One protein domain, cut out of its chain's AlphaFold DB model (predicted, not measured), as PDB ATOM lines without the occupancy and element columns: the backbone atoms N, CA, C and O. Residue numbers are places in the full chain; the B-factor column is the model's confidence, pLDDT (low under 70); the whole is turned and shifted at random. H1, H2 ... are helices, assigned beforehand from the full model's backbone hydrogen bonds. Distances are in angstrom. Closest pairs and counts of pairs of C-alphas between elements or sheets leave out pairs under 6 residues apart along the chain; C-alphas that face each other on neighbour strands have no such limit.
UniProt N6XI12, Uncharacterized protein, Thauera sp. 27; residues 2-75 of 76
ATOM      1  N   ILE A   2       8.189 -18.436  16.111       62.78
ATOM      2  CA  ILE A   2       9.324 -18.311  17.065       62.78
ATOM      3  C   ILE A   2       9.523 -16.865  17.575       62.78
ATOM      4  O   ILE A   2       9.908 -16.634  18.722       62.78
ATOM      5  N   MET A   3       9.233 -15.865  16.734       64.88
ATOM      6  CA  MET A   3       9.449 -14.444  17.046       64.88
ATOM      7  C   MET A   3       8.547 -13.929  18.180       64.88
ATOM      8  O   MET A   3       9.003 -13.161  19.027       64.88
ATOM      9  N   GLN A   4       7.297 -14.402  18.245       72.25
ATOM     10  CA  GLN A   4       6.353 -14.022  19.302       72.25
ATOM     11  C   GLN A   4       6.818 -14.514  20.682       72.25
ATOM     12  O   GLN A   4       6.731 -13.771  21.660       72.25
ATOM     13  N   THR A   5       7.403 -15.714  20.758       85.75
ATOM     14  CA  THR A   5       7.938 -16.282  22.005       85.75
ATOM     15  C   THR A   5       9.134 -15.488  22.524       85.75
ATOM     16  O   THR A   5       9.186 -15.158  23.707       85.75
ATOM     17  N   ARG A   6      10.068 -15.106  21.639       86.56
ATOM     18  CA  ARG A   6      11.240 -14.291  22.011       86.56
ATOM     19  C   ARG A   6      10.840 -12.908  22.518       86.56
ATOM     20  O   ARG A   6      11.383 -12.451  23.521       86.56
ATOM     21  N   MET A   7       9.879 -12.266  21.852       92.56
ATOM     22  CA  MET A   7       9.341 -10.976  22.286       92.56
ATOM     23  C   MET A   7       8.677 -11.091  23.661       92.56
ATOM     24  O   MET A   7       8.996 -10.321  24.563       92.56
ATOM     25  N   ARG A   8       7.802 -12.090  23.850       95.19
ATOM     26  CA  ARG A   8       7.127 -12.331  25.131       95.19
ATOM     27  C   ARG A   8       8.130 -12.548  26.262       95.19
ATOM     28  O   ARG A   8       7.980 -11.931  27.314       95.19
ATOM     29  N   TYR A   9       9.159 -13.361  26.035       95.38
ATOM     30  CA  TYR A   9      10.208 -13.602  27.023       95.38
ATOM     31  C   TYR A   9      10.957 -12.315  27.392       95.38
ATOM     32  O   TYR A   9      11.133 -12.014  28.570       95.38
ATOM     33  N   PHE A  10      11.330 -11.496  26.405       96.19
ATOM     34  CA  PHE A  10      11.972 -10.213  26.688       96.19
ATOM     35  C   PHE A  10      11.067  -9.278  27.505       96.19
ATOM     36  O   PHE A  10      11.520  -8.694  28.488       96.19
ATOM     37  N   CYS A  11       9.781  -9.178  27.159       96.56
ATOM     38  CA  CYS A  11       8.819  -8.389  27.930       96.56
ATOM     39  C   CYS A  11       8.684  -8.886  29.378       96.56
ATOM     40  O   CYS A  11       8.599  -8.074  30.296       96.56
ATOM     41  N   GLN A  12       8.709 -10.203  29.603       97.38
ATOM     42  CA  GLN A  12       8.704 -10.777  30.952       97.38
ATOM     43  C   GLN A  12       9.948 -10.372  31.745       97.38
ATOM     44  O   GLN A  12       9.815  -9.971  32.899       97.38
ATOM     45  N   LEU A  13      11.135 -10.399  31.128       98.19
ATOM     46  CA  LEU A  13      12.371  -9.945  31.774       98.19
ATOM     47  C   LEU A  13      12.327  -8.453  32.119       98.19
ATOM     48  O   LEU A  13      12.761  -8.067  33.198       98.19
ATOM     49  N   VAL A  14      11.766  -7.614  31.244       97.75
ATOM     50  CA  VAL A  14      11.581  -6.180  31.530       97.75
ATOM     51  C   VAL A  14      10.686  -5.986  32.757       97.75
ATOM     52  O   VAL A  14      11.075  -5.285  33.692       97.75
ATOM     53  N   THR A  15       9.533  -6.657  32.803       97.19
ATOM     54  CA  THR A  15       8.617  -6.604  33.954       97.19
ATOM     55  C   THR A  15       9.261  -7.150  35.227       97.19
ATOM     56  O   THR A  15       9.074  -6.587  36.305       97.19
ATOM     57  N   TYR A  16      10.036  -8.229  35.117       97.81
ATOM     58  CA  TYR A  16      10.805  -8.787  36.224       97.81
ATOM     59  C   TYR A  16      11.797  -7.756  36.776       97.81
ATOM     60  O   TYR A  16      11.783  -7.480  37.975       97.81
ATOM     61  N   CYS A  17      12.586  -7.109  35.912       98.25
ATOM     62  CA  CYS A  17      13.547  -6.087  36.322       98.25
ATOM     63  C   CYS A  17      12.880  -4.886  37.005       98.25
ATOM     64  O   CYS A  17      13.452  -4.362  37.952       98.25
ATOM     65  N   TYR A  18      11.675  -4.475  36.593       96.56
ATOM     66  CA  TYR A  18      10.952  -3.382  37.265       96.56
ATOM     67  C   TYR A  18      10.625  -3.693  38.728       96.56
ATOM     68  O   TYR A  18      10.590  -2.779  39.546       96.56
ATOM     69  N   LYS A  19      10.373  -4.967  39.047       96.12
ATOM     70  CA  LYS A  19      10.040  -5.415  40.406       96.12
ATOM     71  C   LYS A  19      11.285  -5.721  41.235       96.12
ATOM     72  O   LYS A  19      11.320  -5.401  42.414       96.12
ATOM     73  N   GLN A  20      12.278  -6.365  40.626       97.88
ATOM     74  CA  GLN A  20      13.435  -6.920  41.337       97.88
ATOM     75  C   GLN A  20      14.621  -5.960  41.429       97.88
ATOM     76  O   GLN A  20      15.485  -6.145  42.277       97.88
ATOM     77  N   LEU A  21      14.672  -4.936  40.573       97.88
ATOM     78  CA  LEU A  21      15.731  -3.924  40.560       97.88
ATOM     79  C   LEU A  21      15.104  -2.549  40.852       97.88
ATOM     80  O   LEU A  21      14.976  -1.731  39.936       97.88
ATOM     81  N   PRO A  22      14.639  -2.303  42.093       96.38
ATOM     82  CA  PRO A  22      13.886  -1.094  42.431       96.38
ATOM     83  C   PRO A  22      14.759   0.165  42.499       96.38
ATOM     84  O   PRO A  22      14.225   1.270  42.509       96.38
ATOM     85  N   THR A  23      16.086   0.012  42.551       97.88
ATOM     86  CA  THR A  23      17.040   1.120  42.639       97.88
ATOM     87  C   THR A  23      17.945   1.181  41.416       97.88
ATOM     88  O   THR A  23      18.186   0.179  40.732       97.88
ATOM     89  N   VAL A  24      18.483   2.375  41.160       98.19
ATOM     90  CA  VAL A  24      19.510   2.614  40.135       98.19
ATOM     91  C   VAL A  24      20.708   1.686  40.343       98.19
ATOM     92  O   VAL A  24      21.088   0.988  39.406       98.19
ATOM     93  N   ASP A  25      21.227   1.591  41.569       98.06
ATOM     94  CA  ASP A  25      22.399   0.765  41.885       98.06
ATOM     95  C   ASP A  25      22.169  -0.720  41.596       98.06
ATOM     96  O   ASP A  25      23.015  -1.368  40.977       98.06
ATOM     97  N   ALA A  26      21.000  -1.258  41.962       98.19
ATOM     98  CA  ALA A  26      20.654  -2.646  41.662       98.19
ATOM     99  C   ALA A  26      20.638  -2.902  40.146       98.19
ATOM    100  O   ALA A  26      21.144  -3.920  39.667       98.19
ATOM    101  N   ALA A  27      20.093  -1.964  39.363       98.44
ATOM    102  CA  ALA A  27      20.103  -2.072  37.910       98.44
ATOM    103  C   ALA A  27      21.525  -1.972  37.331       98.44
ATOM    104  O   ALA A  27      21.877  -2.777  36.468       98.44
ATOM    105  N   VAL A  28      22.354  -1.045  37.820       98.50
ATOM    106  CA  VAL A  28      23.756  -0.884  37.400       98.50
ATOM    107  C   VAL A  28      24.558  -2.162  37.651       98.50
ATOM    108  O   VAL A  28      25.198  -2.661  36.722       98.50
ATOM    109  N   GLN A  29      24.451  -2.748  38.848       98.31
ATOM    110  CA  GLN A  29      25.137  -3.995  39.209       98.31
ATOM    111  C   GLN A  29      24.819  -5.131  38.228       98.31
ATOM    112  O   GLN A  29      25.723  -5.823  37.750       98.31
ATOM    113  N   VAL A  30      23.543  -5.301  37.865       98.38
ATOM    114  CA  VAL A  30      23.134  -6.330  36.897       98.38
ATOM    115  C   VAL A  30      23.674  -6.035  35.499       98.38
ATOM    116  O   VAL A  30      24.160  -6.950  34.831       98.38
ATOM    117  N   VAL A  31      23.618  -4.783  35.032       98.44
ATOM    118  CA  VAL A  31      24.111  -4.425  33.689       98.44
ATOM    119  C   VAL A  31      25.621  -4.669  33.564       98.44
ATOM    120  O   VAL A  31      26.069  -5.159  32.520       98.44
ATOM    121  N   GLN A  32      26.394  -4.371  34.612       98.19
ATOM    122  CA  GLN A  32      27.855  -4.506  34.625       98.19
ATOM    123  C   GLN A  32      28.349  -5.944  34.814       98.19
ATOM    124  O   GLN A  32      29.435  -6.270  34.336       98.19
ATOM    125  N   ALA A  33      27.569  -6.824  35.449       97.25
ATOM    126  CA  ALA A  33      27.958  -8.208  35.720       97.25
ATOM    127  C   ALA A  33      27.889  -9.105  34.461       97.25
ATOM    128  O   ALA A  33      27.054 -10.008  34.343       97.25
ATOM    129  N   LYS A  34      28.787  -8.842  33.501       94.75
ATOM    130  CA  LYS A  34      28.864  -9.491  32.180       94.75
ATOM    131  C   LYS A  34      29.004 -11.012  32.261       94.75
ATOM    132  O   LYS A  34      28.396 -11.691  31.439       94.75
ATOM    133  N   ASP A  35      29.718 -11.506  33.269       96.12
ATOM    134  CA  ASP A  35      30.025 -12.932  33.447       96.12
ATOM    135  C   ASP A  35      28.976 -13.681  34.282       96.12
ATOM    136  O   ASP A  35      29.007 -14.905  34.367       96.12
ATOM    137  N   ARG A  36      28.030 -12.961  34.905       96.88
ATOM    138  CA  ARG A  36      26.997 -13.554  35.774       96.88
ATOM    139  C   ARG A  36      25.623 -13.612  35.121       96.88
ATOM    140  O   ARG A  36      24.815 -14.463  35.478       96.88
ATOM    141  N   TYR A  37      25.343 -12.711  34.176       97.12
ATOM    142  CA  TYR A  37      24.015 -12.580  33.583       97.12
ATOM    143  C   TYR A  37      24.025 -12.611  32.058       97.12
ATOM    144  O   TYR A  37      24.810 -11.935  31.382       97.12
ATOM    145  N   ALA A  38      23.043 -13.330  31.510       96.75
ATOM    146  CA  ALA A  38      22.812 -13.399  30.076       96.75
ATOM    147  C   ALA A  38      22.605 -11.992  29.467       96.75
ATOM    148  O   ALA A  38      21.924 -11.153  30.070       96.75
ATOM    149  N   PRO A  39      23.106 -11.724  28.243       97.19
ATOM    150  CA  PRO A  39      22.974 -10.416  27.591       97.19
ATOM    151  C   PRO A  39      21.534  -9.889  27.503       97.19
ATOM    152  O   PRO A  39      21.306  -8.681  27.594       97.19
ATOM    153  N   ILE A  40      20.550 -10.782  27.354       97.19
ATOM    154  CA  ILE A  40      19.132 -10.413  27.265       97.19
ATOM    155  C   ILE A  40      18.585  -9.863  28.591       97.19
ATOM    156  O   ILE A  40      17.877  -8.857  28.583       97.19
ATOM    157  N   LEU A  41      18.977 -10.450  29.728       98.06
ATOM    158  CA  LEU A  41      18.612  -9.956  31.057       98.06
ATOM    159  C   LEU A  41      19.293  -8.612  31.333       98.06
ATOM    160  O   LEU A  41      18.636  -7.668  31.760       98.06
ATOM    161  N   ARG A  42      20.582  -8.478  30.993       98.44
ATOM    162  CA  ARG A  42      21.309  -7.201  31.115       98.44
ATOM    163  C   ARG A  42      20.692  -6.099  30.255       98.44
ATOM    164  O   ARG A  42      20.636  -4.945  30.667       98.44
ATOM    165  N   SER A  43      20.168  -6.448  29.082       98.06
ATOM    166  CA  SER A  43      19.443  -5.506  28.220       98.06
ATOM    167  C   SER A  43      18.114  -5.056  28.840       98.06
ATOM    168  O   SER A  43      17.770  -3.877  28.748       98.06
ATOM    169  N   ALA A  44      17.384  -5.961  29.501       98.50
ATOM    170  CA  ALA A  44      16.173  -5.622  30.249       98.50
ATOM    171  C   ALA A  44      16.482  -4.747  31.480       98.50
ATOM    172  O   ALA A  44      15.808  -3.739  31.698       98.50
ATOM    173  N   ALA A  45      17.552  -5.059  32.216       98.69
ATOM    174  CA  ALA A  45      18.037  -4.248  33.332       98.69
ATOM    175  C   ALA A  45      18.444  -2.839  32.877       98.69
ATOM    176  O   ALA A  45      18.039  -1.858  33.495       98.69
ATOM    177  N   LEU A  46      19.139  -2.714  31.740       98.69
ATOM    178  CA  LEU A  46      19.475  -1.416  31.148       98.69
ATOM    179  C   LEU A  46      18.220  -0.615  30.782       98.69
ATOM    180  O   LEU A  46      18.189   0.596  30.973       98.69
ATOM    181  N   ARG A  47      17.166  -1.268  30.279       98.44
ATOM    182  CA  ARG A  47      15.890  -0.592  30.009       98.44
ATOM    183  C   ARG A  47      15.253  -0.056  31.293       98.44
ATOM    184  O   ARG A  47      14.750   1.064  31.283       98.44
ATOM    185  N   ASN A  48      15.298  -0.817  32.389       98.56
ATOM    186  CA  ASN A  48      14.836  -0.333  33.692       98.56
ATOM    187  C   ASN A  48      15.712   0.816  34.221       98.56
ATOM    188  O   ASN A  48      15.175   1.805  34.705       98.56
ATOM    189  N   LEU A  49      17.036   0.739  34.057       98.69
ATOM    190  CA  LEU A  49      17.953   1.823  34.419       98.69
ATOM    191  C   LEU A  49      17.611   3.124  33.678       98.69
ATOM    192  O   LEU A  49      17.529   4.174  34.299       98.69
ATOM    193  N   ILE A  50      17.335   3.055  32.370       98.44
ATOM    194  CA  ILE A  50      16.908   4.224  31.580       98.44
ATOM    195  C   ILE A  50      15.581   4.793  32.096       98.44
ATOM    196  O   ILE A  50      15.427   6.006  32.142       98.44
ATOM    197  N   ARG A  51      14.634   3.930  32.493       97.31
ATOM    198  CA  ARG A  51      13.337   4.345  33.056       97.31
ATOM    199  C   ARG A  51      13.490   5.104  34.377       97.31
ATOM    200  O   ARG A  51      12.712   6.014  34.626       97.31
ATOM    201  N   MET A  52      14.435   4.696  35.222       98.06
ATOM    202  CA  MET A  52      14.676   5.308  36.537       98.06
ATOM    203  C   MET A  52      15.625   6.507  36.478       98.06
ATOM    204  O   MET A  52      15.686   7.278  37.431       98.06
ATOM    205  N   ALA A  53      16.389   6.654  35.393       98.12
ATOM    206  CA  ALA A  53      17.344   7.738  35.257       98.12
ATOM    207  C   ALA A  53      16.628   9.100  35.267       98.12
ATOM    208  O   ALA A  53      15.624   9.271  34.568       98.12
ATOM    209  N   PRO A  54      17.149  10.079  36.020       97.75
ATOM    210  CA  PRO A  54      16.487  11.362  36.173       97.75
ATOM    211  C   PRO A  54      16.594  12.202  34.884       97.75
ATOM    212  O   PRO A  54      17.368  11.889  33.964       97.75
ATOM    213  N   LEU A  55      15.784  13.260  34.776       97.38
ATOM    214  CA  LEU A  55      15.697  14.079  33.560       97.38
ATOM    215  C   LEU A  55      17.006  14.809  33.245       97.38
ATOM    216  O   LEU A  55      17.321  15.007  32.077       97.38
ATOM    217  N   GLU A  56      17.813  15.128  34.250       98.06
ATOM    218  CA  GLU A  56      19.133  15.747  34.105       98.06
ATOM    219  C   GLU A  56      20.105  14.824  33.349       98.06
ATOM    220  O   GLU A  56      20.975  15.286  32.605       98.06
ATOM    221  N   VAL A  57      19.917  13.504  33.484       98.19
ATOM    222  CA  VAL A  57      20.703  12.479  32.786       98.19
ATOM    223  C   VAL A  57      20.123  12.192  31.404       98.19
ATOM    224  O   VAL A  57      20.854  12.175  30.415       98.19
ATOM    225  N   THR A  58      18.811  11.958  31.306       98.00
ATOM    226  CA  THR A  58      18.169  11.579  30.030       98.00
ATOM    227  C   THR A  58      17.965  12.761  29.084       98.00
ATOM    228  O   THR A  58      17.858  12.562  27.872       98.00
ATOM    229  N   ARG A  59      17.924  13.986  29.618       97.00
ATOM    230  CA  ARG A  59      17.706  15.262  28.919       97.00
ATOM    231  C   ARG A  59      16.434  15.294  28.067       97.00
ATOM    232  O   ARG A  59      16.415  15.936  27.019       97.00
ATOM    233  N   GLY A  60      15.408  14.533  28.461       96.25
ATOM    234  CA  GLY A  60      14.166  14.378  27.691       96.25
ATOM    235  C   GLY A  60      14.361  13.767  26.296       96.25
ATOM    236  O   GLY A  60      13.494  13.894  25.436       96.25
ATOM    237  N   GLN A  61      15.509  13.135  26.040       97.94
ATOM    238  CA  GLN A  61      15.859  12.647  24.712       97.94
ATOM    239  C   GLN A  61      15.092  11.368  24.342       97.94
ATOM    240  O   GLN A  61      14.767  10.557  25.216       97.94
ATOM    241  N   PRO A  62      14.878  11.104  23.038       97.25
ATOM    242  CA  PRO A  62      14.335   9.833  22.575       97.25
ATOM    243  C   PRO A  62      15.164   8.636  23.056       97.25
ATOM    244  O   PRO A  62      16.379   8.737  23.247       97.25
ATOM    245  N   TYR A  63      14.520   7.471  23.183       96.25
ATOM    246  CA  TYR A  63      15.084   6.280  23.834       96.25
ATOM    247  C   TYR A  63      16.519   5.938  23.412       96.25
ATOM    248  O   TYR A  63      17.354   5.638  24.263       96.25
ATOM    249  N   LEU A  64      16.829   5.981  22.111       97.50
ATOM    250  CA  LEU A  64      18.166   5.644  21.613       97.50
ATOM    251  C   LEU A  64      19.244   6.586  22.172       97.50
ATOM    252  O   LEU A  64      20.323   6.131  22.555       97.50
ATOM    253  N   GLN A  65      18.944   7.880  22.234       98.44
ATOM    254  CA  GLN A  65      19.869   8.899  22.706       98.44
ATOM    255  C   GLN A  65      19.915   8.933  24.240       98.44
ATOM    256  O   GLN A  65      21.006   8.938  24.807       98.44
ATOM    257  N   ALA A  66      18.768   8.803  24.918       98.44
ATOM    258  CA  ALA A  66      18.710   8.624  26.370       98.44
ATOM    259  C   ALA A  66      19.512   7.394  26.821       98.44
ATOM    260  O   ALA A  66      20.296   7.472  27.762       98.44
ATOM    261  N   ARG A  67      19.416   6.268  26.099       98.44
ATOM    262  CA  ARG A  67      20.224   5.067  26.361       98.44
ATOM    263  C   ARG A  67      21.722   5.357  26.324       98.44
ATOM    264  O   ARG A  67      22.451   4.814  27.147       98.44
ATOM    265  N   ARG A  68      22.199   6.154  25.363       98.50
ATOM    266  CA  ARG A  68      23.623   6.519  25.264       98.50
ATOM    267  C   ARG A  68      24.050   7.386  26.448       98.50
ATOM    268  O   ARG A  68      25.049   7.064  27.080       98.50
ATOM    269  N   LEU A  69      23.256   8.404  26.784       98.69
ATOM    270  CA  LEU A  69      23.512   9.301  27.916       98.69
ATOM    271  C   LEU A  69      23.541   8.547  29.252       98.69
ATOM    272  O   LEU A  69      24.476   8.702  30.026       98.69
ATOM    273  N   VAL A  70      22.566   7.667  29.487       98.62
ATOM    274  CA  VAL A  70      22.479   6.830  30.694       98.62
ATOM    275  C   VAL A  70      23.691   5.906  30.813       98.62
ATOM    276  O   VAL A  70      24.288   5.810  31.879       98.62
ATOM    277  N   ARG A  71      24.095   5.252  29.717       98.56
ATOM    278  CA  ARG A  71      25.293   4.395  29.703       98.56
ATOM    279  C   ARG A  71      26.561   5.169  30.041       98.56
ATOM    280  O   ARG A  71      27.363   4.698  30.837       98.56
ATOM    281  N   GLN A  72      26.711   6.355  29.456       98.44
ATOM    282  CA  GLN A  72      27.836   7.241  29.733       98.44
ATOM    283  C   GLN A  72      27.843   7.704  31.195       98.44
ATOM    284  O   GLN A  72      28.890   7.670  31.827       98.44
ATOM    285  N   HIS A  73      26.688   8.103  31.732       98.44
ATOM    286  CA  HIS A  73      26.567   8.622  33.094       98.44
ATOM    287  C   HIS A  73      26.856   7.559  34.164       98.44
ATOM    288  O   HIS A  73      27.601   7.830  35.098       98.44
ATOM    289  N   TYR A  74      26.311   6.345  34.018       98.00
ATOM    290  CA  TYR A  74      26.479   5.266  35.005       98.00
ATOM    291  C   TYR A  74      27.661   4.322  34.721       98.00
ATOM    292  O   TYR A  74      27.882   3.378  35.473       98.00
ATOM    293  N   GLY A  75      28.403   4.528  33.628       97.69
ATOM    294  CA  GLY A  75      29.554   3.692  33.270       97.69
ATOM    295  C   GLY A  75      29.190   2.235  32.956       97.69
ATOM    296  O   GLY A  75      29.824   1.312  33.475       97.69
TER     297      GLY A  75
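AT A GLANCE: This is residues 2 to 75 of the 76 residues of an uncharacterized protein of Thauera sp. 27 (UniProt N6XI12). The longest helix, H1, packs across the middle helix, H3, while its residues 2 to 8 stick out; H2 folds back on H3 as a hairpin, and H5, beside short H4, crosses H3 near residue 50. The printed part has 74 residues with five named helices, H1 to H5 in chain order, and no named strand: all helix. It is compact, radius of gyration of the C-alphas 12.4 A, spanning 38 by 25 by 20 A.

IN THESE COORDINATES: Find C-alpha 2 at (9.324, -18.311, 17.065); H1 runs 27.1 A to residue 20. Next come H2, residues 24 to 32, 12.3 A; H3, 39 to 52, 19.9 A; H4, 55 to 58; and H5, 63 to 74, 16.0 A, ending at C-alpha 74 (26.479, 5.266, 35.005).

HOW THE PARTS SIT: H1, with residues 10 to 18 alone, touches the hub H3 at a steep tilt of 50 degrees; the closest C-alphas, Val 14 and Ala 44, are 4.8 A apart. H2 and H3, a hairpin, touch at a shallow tilt of 25 degrees, closest C-alphas Val 31 and Arg 42, 4.7 A. H5, with residues 66 to 70 alone, touches residues 49 to 50 of H3, about perpendicular at 90 degrees, closest C-alphas Ile 50 and Val 70, 6.2 A. H4 touches H5, closest C-alphas Thr 58 and Ala 66, 4.7 A. Every O i to N i+4 pair is within hydrogen-bond range in H1, H2, H3 and H5; H4 is too short for one.

THE WHOLE: The farthest C-alphas, Ile 2 and Glu 56, are 39.3 A apart. The printed part has no cut and no long link; residues 2 to 3 are under pLDDT 70.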